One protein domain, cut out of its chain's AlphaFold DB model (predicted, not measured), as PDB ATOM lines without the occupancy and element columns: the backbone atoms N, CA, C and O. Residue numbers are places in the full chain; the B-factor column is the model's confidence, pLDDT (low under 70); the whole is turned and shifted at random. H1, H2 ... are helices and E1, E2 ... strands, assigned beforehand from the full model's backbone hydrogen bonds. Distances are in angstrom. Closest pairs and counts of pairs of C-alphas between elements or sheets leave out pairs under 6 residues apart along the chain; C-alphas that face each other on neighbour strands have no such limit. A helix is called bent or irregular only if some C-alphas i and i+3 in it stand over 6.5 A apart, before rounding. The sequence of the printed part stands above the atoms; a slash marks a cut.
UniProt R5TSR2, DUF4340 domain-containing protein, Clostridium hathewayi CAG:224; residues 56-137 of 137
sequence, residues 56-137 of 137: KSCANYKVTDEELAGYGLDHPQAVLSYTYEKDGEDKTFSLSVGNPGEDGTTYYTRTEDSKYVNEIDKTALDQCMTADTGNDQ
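Overview. This is residues 56 to 137 of the 137 residues of the protein "DUF4340 domain-containing protein" of Clostridium hathewayi CAG:224 (UniProt R5TSR2). One strongly twisted sheet of five strands makes the body, with the short helix H1 over one face and helix H2 on the opposite face, beside the strands. The tip of the long hairpin E2 and E3, residues 85 to 90, sticks out, and so does the end of the printed part, residues 130 to 137. The printed part has 82 residues, with five named strands and two named helices in the order E1 H1 E2 E3 E4 E5 H2, and its class is mixed, helices and strands. The sheet's order is E1 - E5 - E4 - E3 - E2, all antiparallel. The whole is only just compact, close to loose, with a radius of gyration of the C-alphas of 14.1 A and spans of 38 by 37 by 22 A.

Arrangement. E1, residues 56 to 60, is an edge strand and is antiparallel to E5, residues 117 to 121; N 56 and O 119 are within hydrogen-bond range at 2.8 A. H1, residues 65 to 71, is on the sheet at a height of 9.7 A. It lies over E5, only just, with 3 of its C-alphas, and over E4, residues 106 to 111, along the strands at 22 degrees to E4 on the local plane. The closest C-alphas of H1 and E4 are those of Tyr 71 and Tyr 108, 6.1 A apart. E2, residues 78 to 86, the other edge strand, forms a hairpin with E3, residues 89 to 100, with N 91 and O 84 at 2.8 A. E2, E3, E4 and E5 form a meander, each strand the antiparallel neighbour of the one before. N 98 and O 108 are 2.8 A apart between E3 and E4, and N 109 and O 118 are 2.7 A apart between E4 and E5. H2, residues 122 to 130, is on the opposite face from H1 at a height of 8.1 A, over none of the strands, but only just: 2 of its C-alphas fall on E2. The closest C-alphas of H2 and E4 are those of Thr 106 and Lys 122, 4.4 A apart. Every O i to N i+4 pair of H2 is within hydrogen-bond range; in H1 0 of 3 are, but 3 of 4 O i to N i+3 pairs are.

Along the chain. E1 begins at C-alpha 56 (150.384, 199.241, 163.016) and is 12.6 A long. H1 is 10.7 A long and only just irregular, with C-alphas 66 and 69 6.6 A apart. E2 is 24.9 A long, E3 34.3 A, E4 15.7 A and E5 13.5 A. E3 begins at C-alpha 89 (124.667, 183.028, 165.051). H2 is 12.0 A long and ends at C-alpha 130 (151.932, 181.917, 174.874).

Size, cuts and confidence. The two C-alphas farthest apart are those of Lys 62 and Gln 137, 46.2 A. The printed part has no cut, and no link is long. The mean pLDDT of the printed part is 88.5; residues 131 to 137 are under 70.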
ATOM      1  N   LYS A  56     149.410 198.146 163.087       90.62
ATOM      2  CA  LYS A  56     150.384 199.241 163.016       90.62
ATOM      3  C   LYS A  56     150.488 199.813 161.609       90.62
ATOM      4  O   LYS A  56     150.528 201.029 161.437       90.62
ATOM      5  N   SER A  57     150.539 198.943 160.610       92.44
ATOM      6  CA  SER A  57     150.700 199.328 159.209       92.44
ATOM      7  C   SER A  57     150.066 198.295 158.278       92.44
ATOM      8  O   SER A  57     149.713 197.185 158.679       92.44
ATOM      9  N   CYS A  58     149.902 198.690 157.017       94.81
ATOM     10  CA  CYS A  58     149.478 197.815 155.933       94.81
ATOM     11  C   CYS A  58     150.675 197.609 154.999       94.81
ATOM     12  O   CYS A  58     151.081 198.548 154.313       94.81
ATOM     13  N   ALA A  59     151.242 196.405 154.994       95.31
ATOM     14  CA  ALA A  59     152.407 196.068 154.180       95.31
ATOM     15  C   ALA A  59     152.025 195.831 152.711       95.31
ATOM     16  O   ALA A  59     152.766 196.194 151.798       95.31
ATOM     17  N   ASN A  60     150.850 195.243 152.472       96.88
ATOM     18  CA  ASN A  60     150.316 195.033 151.129       96.88
ATOM     19  C   ASN A  60     148.790 195.131 151.147       96.88
ATOM     20  O   ASN A  60     148.114 194.353 151.816       96.88
ATOM     21  N   TYR A  61     148.237 196.080 150.390       95.88
ATOM     22  CA  TYR A  61     146.799 196.342 150.380       95.88
ATOM     23  C   TYR A  61     146.007 195.466 149.391       95.88
ATOM     24  O   TYR A  61     144.774 195.523 149.371       95.88
ATOM     25  N   LYS A  62     146.695 194.714 148.521       96.06
ATOM     26  CA  LYS A  62     146.078 193.880 147.483       96.06
ATOM     27  C   LYS A  62     146.947 192.662 147.166       96.06
ATOM     28  O   LYS A  62     147.335 192.451 146.018       96.06
ATOM     29  N   VAL A  63     147.234 191.868 148.189       96.38
ATOM     30  CA  VAL A  63     148.085 190.685 148.050       96.38
ATOM     31  C   VAL A  63     147.441 189.646 147.130       96.38
ATOM     32  O   VAL A  63     146.233 189.375 147.195       96.38
ATOM     33  N   THR A  64     148.248 189.071 146.251       96.56
ATOM     34  CA  THR A  64     147.892 187.892 145.459       96.56
ATOM     35  C   THR A  64     148.296 186.619 146.194       96.56
ATOM     36  O   THR A  64     149.142 186.645 147.084       96.56
ATOM     37  N   ASP A  65     147.700 185.485 145.834       94.94
ATOM     38  CA  ASP A  65     147.962 184.233 146.554       94.94
ATOM     39  C   ASP A  65     149.422 183.767 146.370       94.94
ATOM     40  O   ASP A  65     150.004 183.186 147.280       94.94
ATOM     41  N   GLU A  66     150.050 184.107 145.239       96.06
ATOM     42  CA  GLU A  66     151.469 183.838 144.950       96.06
ATOM     43  C   GLU A  66     152.427 184.652 145.840       96.06
ATOM     44  O   GLU A  66     153.539 184.212 146.125       96.06
ATOM     45  N   GLU A  67     152.001 185.826 146.310       97.00
ATOM     46  CA  GLU A  67     152.813 186.703 147.161       97.00
ATOM     47  C   GLU A  67     152.746 186.314 148.646       97.00
ATOM     48  O   GLU A  67     153.612 186.721 149.422       97.00
ATOM     49  N   LEU A  68     151.760 185.504 149.062       97.00
ATOM     50  CA  LEU A  68     151.561 185.125 150.470       97.00
ATOM     51  C   LEU A  68     152.769 184.398 151.072       97.00
ATOM     52  O   LEU A  68     153.071 184.606 152.249       97.00
ATOM     53  N   ALA A  69     153.490 183.618 150.264       97.25
ATOM     54  CA  ALA A  69     154.698 182.910 150.686       97.25
ATOM     55  C   ALA A  69     155.808 183.854 151.169       97.25
ATOM     56  O   ALA A  69     156.509 183.550 152.134       97.25
ATOM     57  N   GLY A  70     155.933 185.043 150.564       97.19
ATOM     58  CA  GLY A  70     156.904 186.055 150.993       97.19
ATOM     59  C   GLY A  70     156.641 186.572 152.411       97.19
ATOM     60  O   GLY A  70     157.575 186.911 153.134       97.19
ATOM     61  N   TYR A  71     155.378 186.557 152.833       97.56
ATOM     62  CA  TYR A  71     154.949 186.967 154.168       97.56
ATOM     63  C   TYR A  71     154.820 185.788 155.145       97.56
ATOM     64  O   TYR A  71     154.497 186.006 156.310       97.56
ATOM     65  N   GLY A  72     155.041 184.545 154.697       97.62
ATOM     66  CA  GLY A  72     154.783 183.334 155.486       97.62
ATOM     67  C   GLY A  72     153.301 183.133 155.815       97.62
ATOM     68  O   GLY A  72     152.975 182.564 156.849       97.62
ATOM     69  N   LEU A  73     152.396 183.666 154.989       97.25
ATOM     70  CA  LEU A  73     150.943 183.604 155.197       97.25
ATOM     71  C   LEU A  73     150.261 182.498 154.373       97.25
ATOM     72  O   LEU A  73     149.059 182.288 154.517       97.25
ATOM     73  N   ASP A  74     151.010 181.800 153.521       96.62
ATOM     74  CA  ASP A  74     150.612 180.536 152.888       96.62
ATOM     75  C   ASP A  74     150.732 179.352 153.868       96.62
ATOM     76  O   ASP A  74     149.891 178.453 153.880       96.62
ATOM     77  N   HIS A  75     151.739 179.404 154.739       96.06
ATOM     78  CA  HIS A  75     151.979 178.487 155.846       96.06
ATOM     79  C   HIS A  75     152.191 179.287 157.143       96.06
ATOM     80  O   HIS A  75     153.334 179.459 157.575       96.06
ATOM     81  N   PRO A  76     151.108 179.805 157.756       96.56
ATOM     82  CA  PRO A  76     151.209 180.674 158.922       96.56
ATOM     83  C   PRO A  76     151.858 179.966 160.112       96.56
ATOM     84  O   PRO A  76     151.628 178.780 160.356       96.56
ATOM     85  N   GLN A  77     152.641 180.722 160.880       93.88
ATOM     86  CA  GLN A  77     153.303 180.241 162.094       93.88
ATOM     87  C   GLN A  77     152.301 179.994 163.225       93.88
ATOM     88  O   GLN A  77     152.490 179.089 164.035       93.88
ATOM     89  N   ALA A  78     151.226 180.784 163.261       92.38
ATOM     90  CA  ALA A  78     150.113 180.610 164.180       92.38
ATOM     91  C   ALA A  78     148.804 181.106 163.559       92.38
ATOM     92  O   ALA A  78     148.793 181.960 162.670       92.38
ATOM     93  N   VAL A  79     147.686 180.588 164.066       92.56
ATOM     94  CA  VAL A  79     146.345 181.071 163.730       92.56
ATOM     95  C   VAL A  79     145.613 181.369 165.024       92.56
ATOM     96  O   VAL A  79     145.298 180.464 165.796       92.56
ATOM     97  N   LEU A  80     145.337 182.648 165.256       88.69
ATOM     98  CA  LEU A  80     144.497 183.077 166.360       88.69
ATOM     99  C   LEU A  80     143.037 183.018 165.909       88.69
ATOM    100  O   LEU A  80     142.665 183.654 164.922       88.69
ATOM    101  N   SER A  81     142.211 182.272 166.639       87.19
ATOM    102  CA  SER A  81     140.782 182.158 166.358       87.19
ATOM    103  C   SER A  81     139.950 182.445 167.602       87.19
ATOM    104  O   SER A  81     140.290 182.010 168.702       87.19
ATOM    105  N   TYR A  82     138.858 183.192 167.436       81.19
ATOM    106  CA  TYR A  82     137.851 183.349 168.483       81.19
ATOM    107  C   TYR A  82     136.448 183.281 167.893       81.19
ATOM    108  O   TYR A  82     136.158 183.857 166.842       81.19
ATOM    109  N   THR A  83     135.567 182.576 168.594       82.31
ATOM    110  CA  THR A  83     134.153 182.464 168.242       82.31
ATOM    111  C   THR A  83     133.343 183.441 169.086       82.31
ATOM    112  O   THR A  83     133.528 183.529 170.301       82.31
ATOM    113  N   TYR A  84     132.457 184.187 168.440       79.38
ATOM    114  CA  TYR A  84     131.562 185.153 169.060       79.38
ATOM    115  C   TYR A  84     130.163 185.016 168.469       79.38
ATOM    116  O   TYR A  84     130.006 184.713 167.292       79.38
ATOM    117  N   GLU A  85     129.142 185.275 169.276       86.12
ATOM    118  CA  GLU A  85     127.768 185.313 168.787       86.12
ATOM    119  C   GLU A  85     127.479 186.694 168.191       86.12
ATOM    120  O   GLU A  85     127.770 187.730 168.802       86.12
ATOM    121  N   LYS A  86     126.898 186.721 166.995       80.81
ATOM    122  CA  LYS A  86     126.380 187.935 166.372       80.81
ATOM    123  C   LYS A  86     125.075 187.609 165.668       80.81
ATOM    124  O   LYS A  86     125.020 186.690 164.861       80.81
ATOM    125  N   ASP A  87     124.039 188.381 165.983       90.44
ATOM    126  CA  ASP A  87     122.693 188.206 165.429       90.44
ATOM    127  C   ASP A  87     122.117 186.791 165.674       90.44
ATOM    128  O   ASP A  87     121.376 186.259 164.853       90.44
ATOM    129  N   GLY A  88     122.457 186.176 166.818       87.69
ATOM    130  CA  GLY A  88     122.018 184.825 167.194       87.69
ATOM    131  C   GLY A  88     122.751 183.690 166.472       87.69
ATOM    132  O   GLY A  88     122.346 182.534 166.586       87.69
ATOM    133  N   GLU A  89     123.816 184.002 165.730       85.50
ATOM    134  CA  GLU A  89     124.667 183.028 165.051       85.50
ATOM    135  C   GLU A  89     126.096 183.076 165.595       85.50
ATOM    136  O   GLU A  89     126.677 184.152 165.761       85.50
ATOM    137  N   ASP A  90     126.700 181.904 165.788       88.25
ATOM    138  CA  ASP A  90     128.129 181.802 166.057       88.25
ATOM    139  C   ASP A  90     128.924 182.216 164.810       88.25
ATOM    140  O   ASP A  90     128.779 181.662 163.715       88.25
ATOM    141  N   LYS A  91     129.793 183.207 164.980       85.06
ATOM    142  CA  LYS A  91     130.774 183.664 163.999       85.06
ATOM    143  C   LYS A  91     132.163 183.376 164.530       85.06
ATOM    144  O   LYS A  91     132.419 183.503 165.720       85.06
ATOM    145  N   THR A  92     133.078 183.034 163.636       87.44
ATOM    146  CA  THR A  92     134.490 182.871 163.984       87.44
ATOM    147  C   THR A  92     135.289 183.964 163.304       87.44
ATOM    148  O   THR A  92     135.127 184.215 162.112       87.44
ATOM    149  N   PHE A  93     136.124 184.641 164.078       88.12
ATOM    150  CA  PHE A  93     137.193 185.472 163.556       88.12
ATOM    151  C   PHE A  93     138.475 184.644 163.519       88.12
ATOM    152  O   PHE A  93     138.774 183.935 164.480       88.12
ATOM    153  N   SER A  94     139.230 184.762 162.429       92.06
ATOM    154  CA  SER A  94     140.512 184.092 162.239       92.06
ATOM    155  C   SER A  94     141.563 185.095 161.774       92.06
ATOM    156  O   SER A  94     141.334 185.857 160.828       92.06
ATOM    157  N   LEU A  95     142.711 185.086 162.446       94.38
ATOM    158  CA  LEU A  95     143.883 185.892 162.132       94.38
ATOM    159  C   LEU A  95     145.089 184.971 161.965       94.38
ATOM    160  O   LEU A  95     145.573 184.372 162.925       94.38
ATOM    161  N   SER A  96     145.580 184.880 160.735       96.50
ATOM    162  CA  SER A  96     146.828 184.190 160.420       96.50
ATOM    163  C   SER A  96     148.013 185.086 160.763       96.50
ATOM    164  O   SER A  96     148.013 186.264 160.397       96.50
ATOM    165  N   VAL A  97     149.010 184.520 161.438       96.94
ATOM    166  CA  VAL A  97     150.275 185.168 161.798       96.94
ATOM    167  C   VAL A  97     151.386 184.529 160.970       96.94
ATOM    168  O   VAL A  97     151.614 183.322 161.056       96.94
ATOM    169  N   GLY A  98     152.026 185.332 160.130       97.81
ATOM    170  CA  GLY A  98     153.106 184.922 159.241       97.81
ATOM    171  C   GLY A  98     154.485 185.213 159.826       97.81
ATOM    172  O   GLY A  98     154.696 185.164 161.035       97.81
ATOM    173  N   ASN A  99     155.433 185.521 158.948       97.94
ATOM    174  CA  ASN A  99     156.806 185.840 159.322       97.94
ATOM    175  C   ASN A  99     156.904 187.195 160.051       97.94
ATOM    176  O   ASN A  99     156.032 188.057 159.885       97.94
ATOM    177  N   PRO A 100     157.985 187.420 160.824       97.06
ATOM    178  CA  PRO A 100     158.314 188.747 161.324       97.06
ATOM    179  C   PRO A 100     158.461 189.766 160.185       97.06
ATOM    180  O   PRO A 100     158.937 189.420 159.100       97.06
ATOM    181  N   GLY A 101     158.083 191.017 160.452       94.62
ATOM    182  CA  GLY A 101     158.329 192.148 159.559       94.62
ATOM    183  C   GLY A 101     159.822 192.449 159.396       94.62
ATOM    184  O   GLY A 101     160.666 191.887 160.096       94.62
ATOM    185  N   GLU A 102     160.160 193.362 158.483       92.50
ATOM    186  CA  GLU A 102     161.555 193.652 158.103       92.50
ATOM    187  C   GLU A 102     162.454 194.050 159.287       92.50
ATOM    188  O   GLU A 102     163.630 193.688 159.320       92.50
ATOM    189  N   ASP A 103     161.907 194.773 160.269       92.19
ATOM    190  CA  ASP A 103     162.629 195.211 161.470       92.19
ATOM    191  C   ASP A 103     162.535 194.224 162.651       92.19
ATOM    192  O   ASP A 103     163.158 194.433 163.694       92.19
ATOM    193  N   GLY A 104     161.767 193.142 162.491       94.38
ATOM    194  CA  GLY A 104     161.539 192.120 163.508       94.38
ATOM    195  C   GLY A 104     160.680 192.563 164.699       94.38
ATOM    196  O   GLY A 104     160.582 191.809 165.667       94.38
ATOM    197  N   THR A 105     160.065 193.749 164.666       94.88
ATOM    198  CA  THR A 105     159.213 194.277 165.753       94.88
ATOM    199  C   THR A 105     157.724 193.983 165.556       94.88
ATOM    200  O   THR A 105     156.917 194.161 166.475       94.88
ATOM    201  N   THR A 106     157.350 193.512 164.369       96.50
ATOM    202  CA  THR A 106     155.989 193.135 163.984       96.50
ATOM    203  C   THR A 106     155.949 191.723 163.410       96.50
ATOM    204  O   THR A 106     156.985 191.151 163.070       96.50
ATOM    205  N   TYR A 107     154.747 191.165 163.281       97.62
ATOM    206  CA  TYR A 107     154.466 190.056 162.371       97.62
ATOM    207  C   TYR A 107     153.568 190.519 161.236       97.62
ATOM    208  O   TYR A 107     152.655 191.324 161.455       97.62
ATOM    209  N   TYR A 108     153.756 189.933 160.055       98.06
ATOM    210  CA  TYR A 108     152.745 189.990 159.010       98.06
ATOM    211  C   TYR A 108     151.515 189.192 159.425       98.06
ATOM    212  O   TYR A 108     151.612 188.083 159.944       98.06
ATOM    213  N   THR A 109     150.340 189.753 159.184       97.38
ATOM    214  CA  THR A 109     149.067 189.163 159.577       97.38
ATOM    215  C   THR A 109     148.020 189.334 158.498       97.38
ATOM    216  O   THR A 109     148.046 190.285 157.710       97.38
ATOM    217  N   ARG A 110     147.073 188.399 158.468       97.25
ATOM    218  CA  ARG A 110     145.972 188.412 157.509       97.25
ATOM    219  C   ARG A 110     144.741 187.770 158.121       97.25
ATOM    220  O   ARG A 110     144.802 186.653 158.631       97.25
ATOM    221  N   THR A 111     143.619 188.478 158.063       94.56
ATOM    222  CA  THR A 111     142.318 187.884 158.370       94.56
ATOM    223  C   THR A 111     141.876 186.987 157.222       94.56
ATOM    224  O   THR A 111     142.244 187.238 156.071       94.56
ATOM    225  N   GLU A 112     141.069 185.973 157.523       90.56
ATOM    226  CA  GLU A 112     140.533 185.042 156.523       90.56
ATOM    227  C   GLU A 112     139.987 185.772 155.281       90.56
ATOM    228  O   GLU A 112     139.325 186.807 155.389       90.56
ATOM    229  N   ASP A 113     140.368 185.278 154.098       88.31
ATOM    230  CA  ASP A 113     140.014 185.793 152.765       88.31
ATOM    231  C   ASP A 113     140.325 187.270 152.457       88.31
ATOM    232  O   ASP A 113     140.075 187.748 151.346       88.31
ATOM    233  N   SER A 114     140.966 187.998 153.371       93.69
ATOM    234  CA  SER A 114     141.342 189.395 153.155       93.69
ATOM    235  C   SER A 114     142.403 189.542 152.067       93.69
ATOM    236  O   SER A 114     143.232 188.660 151.854       93.69
ATOM    237  N   LYS A 115     142.423 190.685 151.381       94.69
ATOM    238  CA  LYS A 115     143.518 191.058 150.468       94.69
ATOM    239  C   LYS A 115     144.542 191.987 151.128       94.69
ATOM    240  O   LYS A 115     145.487 192.414 150.472       94.69
ATOM    241  N   TYR A 116     144.371 192.250 152.422       96.81
ATOM    242  CA  TYR A 116     145.261 193.068 153.232       96.81
ATOM    243  C   TYR A 116     146.238 192.188 154.007       96.81
ATOM    244  O   TYR A 116     145.820 191.341 154.800       96.81
ATOM    245  N   VAL A 117     147.529 192.428 153.797       97.56
ATOM    246  CA  VAL A 117     148.596 192.004 154.701       97.56
ATOM    247  C   VAL A 117     148.912 193.183 155.605       97.56
ATOM    248  O   VAL A 117     149.351 194.241 155.144       97.56
ATOM    249  N   ASN A 118     148.653 192.995 156.889       97.12
ATOM    250  CA  ASN A 118     148.851 193.991 157.929       97.12
ATOM    251  C   ASN A 118     150.049 193.621 158.792       97.12
ATOM    252  O   ASN A 118     150.437 192.459 158.848       97.12
ATOM    253  N   GLU A 119     150.578 194.585 159.527       96.88
ATOM    254  CA  GLU A 119     151.583 194.336 160.552       96.88
ATOM    255  C   GLU A 119     151.010 194.615 161.935       96.88
ATOM    256  O   GLU A 119     150.407 195.665 162.177       96.88
ATOM    257  N   ILE A 120     151.201 193.668 162.845       95.50
ATOM    258  CA  ILE A 120     150.779 193.772 164.244       95.50
ATOM    259  C   ILE A 120     152.005 193.577 165.133       95.50
ATOM    260  O   ILE A 120     152.932 192.854 164.770       95.50
ATOM    261  N   ASP A 121     152.024 194.259 166.280       93.62
ATOM    262  CA  ASP A 121     153.126 194.198 167.242       93.62
ATOM    263  C   ASP A 121     153.485 192.758 167.628       93.62
ATOM    264  O   ASP A 121     152.624 191.965 168.024       93.62
ATOM    265  N   LYS A 122     154.779 192.440 167.538       92.56
ATOM    266  CA  LYS A 122     155.298 191.114 167.861       92.56
ATOM    267  C   LYS A 122     155.073 190.747 169.325       92.56
ATOM    268  O   LYS A 122     154.688 189.618 169.595       92.56
ATOM    269  N   THR A 123     155.264 191.682 170.255       89.50
ATOM    270  CA  THR A 123     155.116 191.418 171.695       89.50
ATOM    271  C   THR A 123     153.675 191.058 172.028       89.50
ATOM    272  O   THR A 123     153.436 190.069 172.715       89.50
ATOM    273  N   ALA A 124     152.711 191.817 171.498       87.31
ATOM    274  CA  ALA A 124     151.292 191.555 171.730       87.31
ATOM    275  C   ALA A 124     150.854 190.190 171.165       87.31
ATOM    276  O   ALA A 124     150.128 189.446 171.826       87.31
ATOM    277  N   LEU A 125     151.328 189.823 169.967       89.88
ATOM    278  CA  LEU A 125     151.038 188.514 169.376       89.88
ATOM    279  C   LEU A 125     151.760 187.367 170.086       89.88
ATOM    280  O   LEU A 125     151.146 186.328 170.311       89.88
ATOM    281  N   ASP A 126     153.018 187.545 170.490       89.81
ATOM    282  CA  ASP A 126     153.759 186.540 171.258       89.81
ATOM    283  C   ASP A 126     153.056 186.249 172.597       89.81
ATOM    284  O   ASP A 126     152.936 185.090 172.999       89.81
ATOM    285  N   GLN A 127     152.503 187.269 173.259       85.31
ATOM    286  CA  GLN A 127     151.679 187.078 174.459       85.31
ATOM    287  C   GLN A 127     150.394 186.291 174.162       85.31
ATOM    288  O   GLN A 127     150.054 185.372 174.907       85.31
ATOM    289  N   CYS A 128     149.712 186.581 173.049       83.06
ATOM    290  CA  CYS A 128     148.524 185.822 172.643       83.06
ATOM    291  C   CYS A 128     148.853 184.347 172.355       83.06
ATOM    292  O   CYS A 128     148.066 183.466 172.690       83.06
ATOM    293  N   MET A 129     150.012 184.071 171.748       82.94
ATOM    294  CA  MET A 129     150.450 182.715 171.393       82.94
ATOM    295  C   MET A 129     150.967 181.907 172.591       82.94
ATOM    296  O   MET A 129     150.974 180.681 172.541       82.94
ATOM    297  N   THR A 130     151.397 182.570 173.664       77.56
ATOM    298  CA  THR A 130     151.932 181.917 174.874       77.56
ATOM    299  C   THR A 130     150.896 181.729 175.981       77.56
ATOM    300  O   THR A 130     151.164 181.006 176.941       77.56
ATOM    301  N   ALA A 131     149.702 182.316 175.838       63.06
ATOM    302  CA  ALA A 131     148.602 182.163 176.789       63.06
ATOM    303  C   ALA A 131     148.118 180.707 176.948       63.06
ATOM    304  O   ALA A 131     147.473 180.387 177.947       63.06
ATOM    305  N   ASP A 132     148.465 179.817 176.015       54.41
ATOM    306  CA  ASP A 132     148.260 178.376 176.150       54.41
ATOM    307  C   ASP A 132     149.506 177.682 176.731       54.41
ATOM    308  O   ASP A 132     150.289 177.068 176.017       54.41
ATOM    309  N   THR A 133     149.710 177.803 178.046       44.19
ATOM    310  CA  THR A 133     150.455 176.812 178.858       44.19
ATOM    311  C   THR A 133     149.866 176.697 180.272       44.19
ATOM    312  O   THR A 133     150.570 176.526 181.263       44.19
ATOM    313  N   GLY A 134     148.538 176.774 180.381       41.91
ATOM    314  CA  GLY A 134     147.796 176.541 181.624       41.91
ATOM    315  C   GLY A 134     147.384 175.081 181.839       41.91
ATOM    316  O   GLY A 134     146.346 174.840 182.449       41.91
ATOM    317  N   ASN A 135     148.136 174.109 181.310       41.19
ATOM    318  CA  ASN A 135     147.896 172.692 181.575       41.19
ATOM    319  C   ASN A 135     149.226 171.941 181.732       41.19
ATOM    320  O   ASN A 135     149.736 171.386 180.766       41.19
ATOM    321  N   ASP A 136     149.807 172.014 182.933       39.22
ATOM    322  CA  ASP A 136     150.357 170.873 183.688       39.22
ATOM    323  C   ASP A 136     151.179 171.375 184.895       39.22
ATOM    324  O   ASP A 136     152.395 171.556 184.805       39.22
ATOM    325  N   GLN A 137     150.519 171.552 186.048       31.05
ATOM    326  CA  GLN A 137     151.052 171.090 187.339       31.05
ATOM    327  C   GLN A 137     149.956 170.888 188.385       31.05
ATOM    328  O   GLN A 137     149.049 171.744 188.471       31.05
TER     329      GLN A 137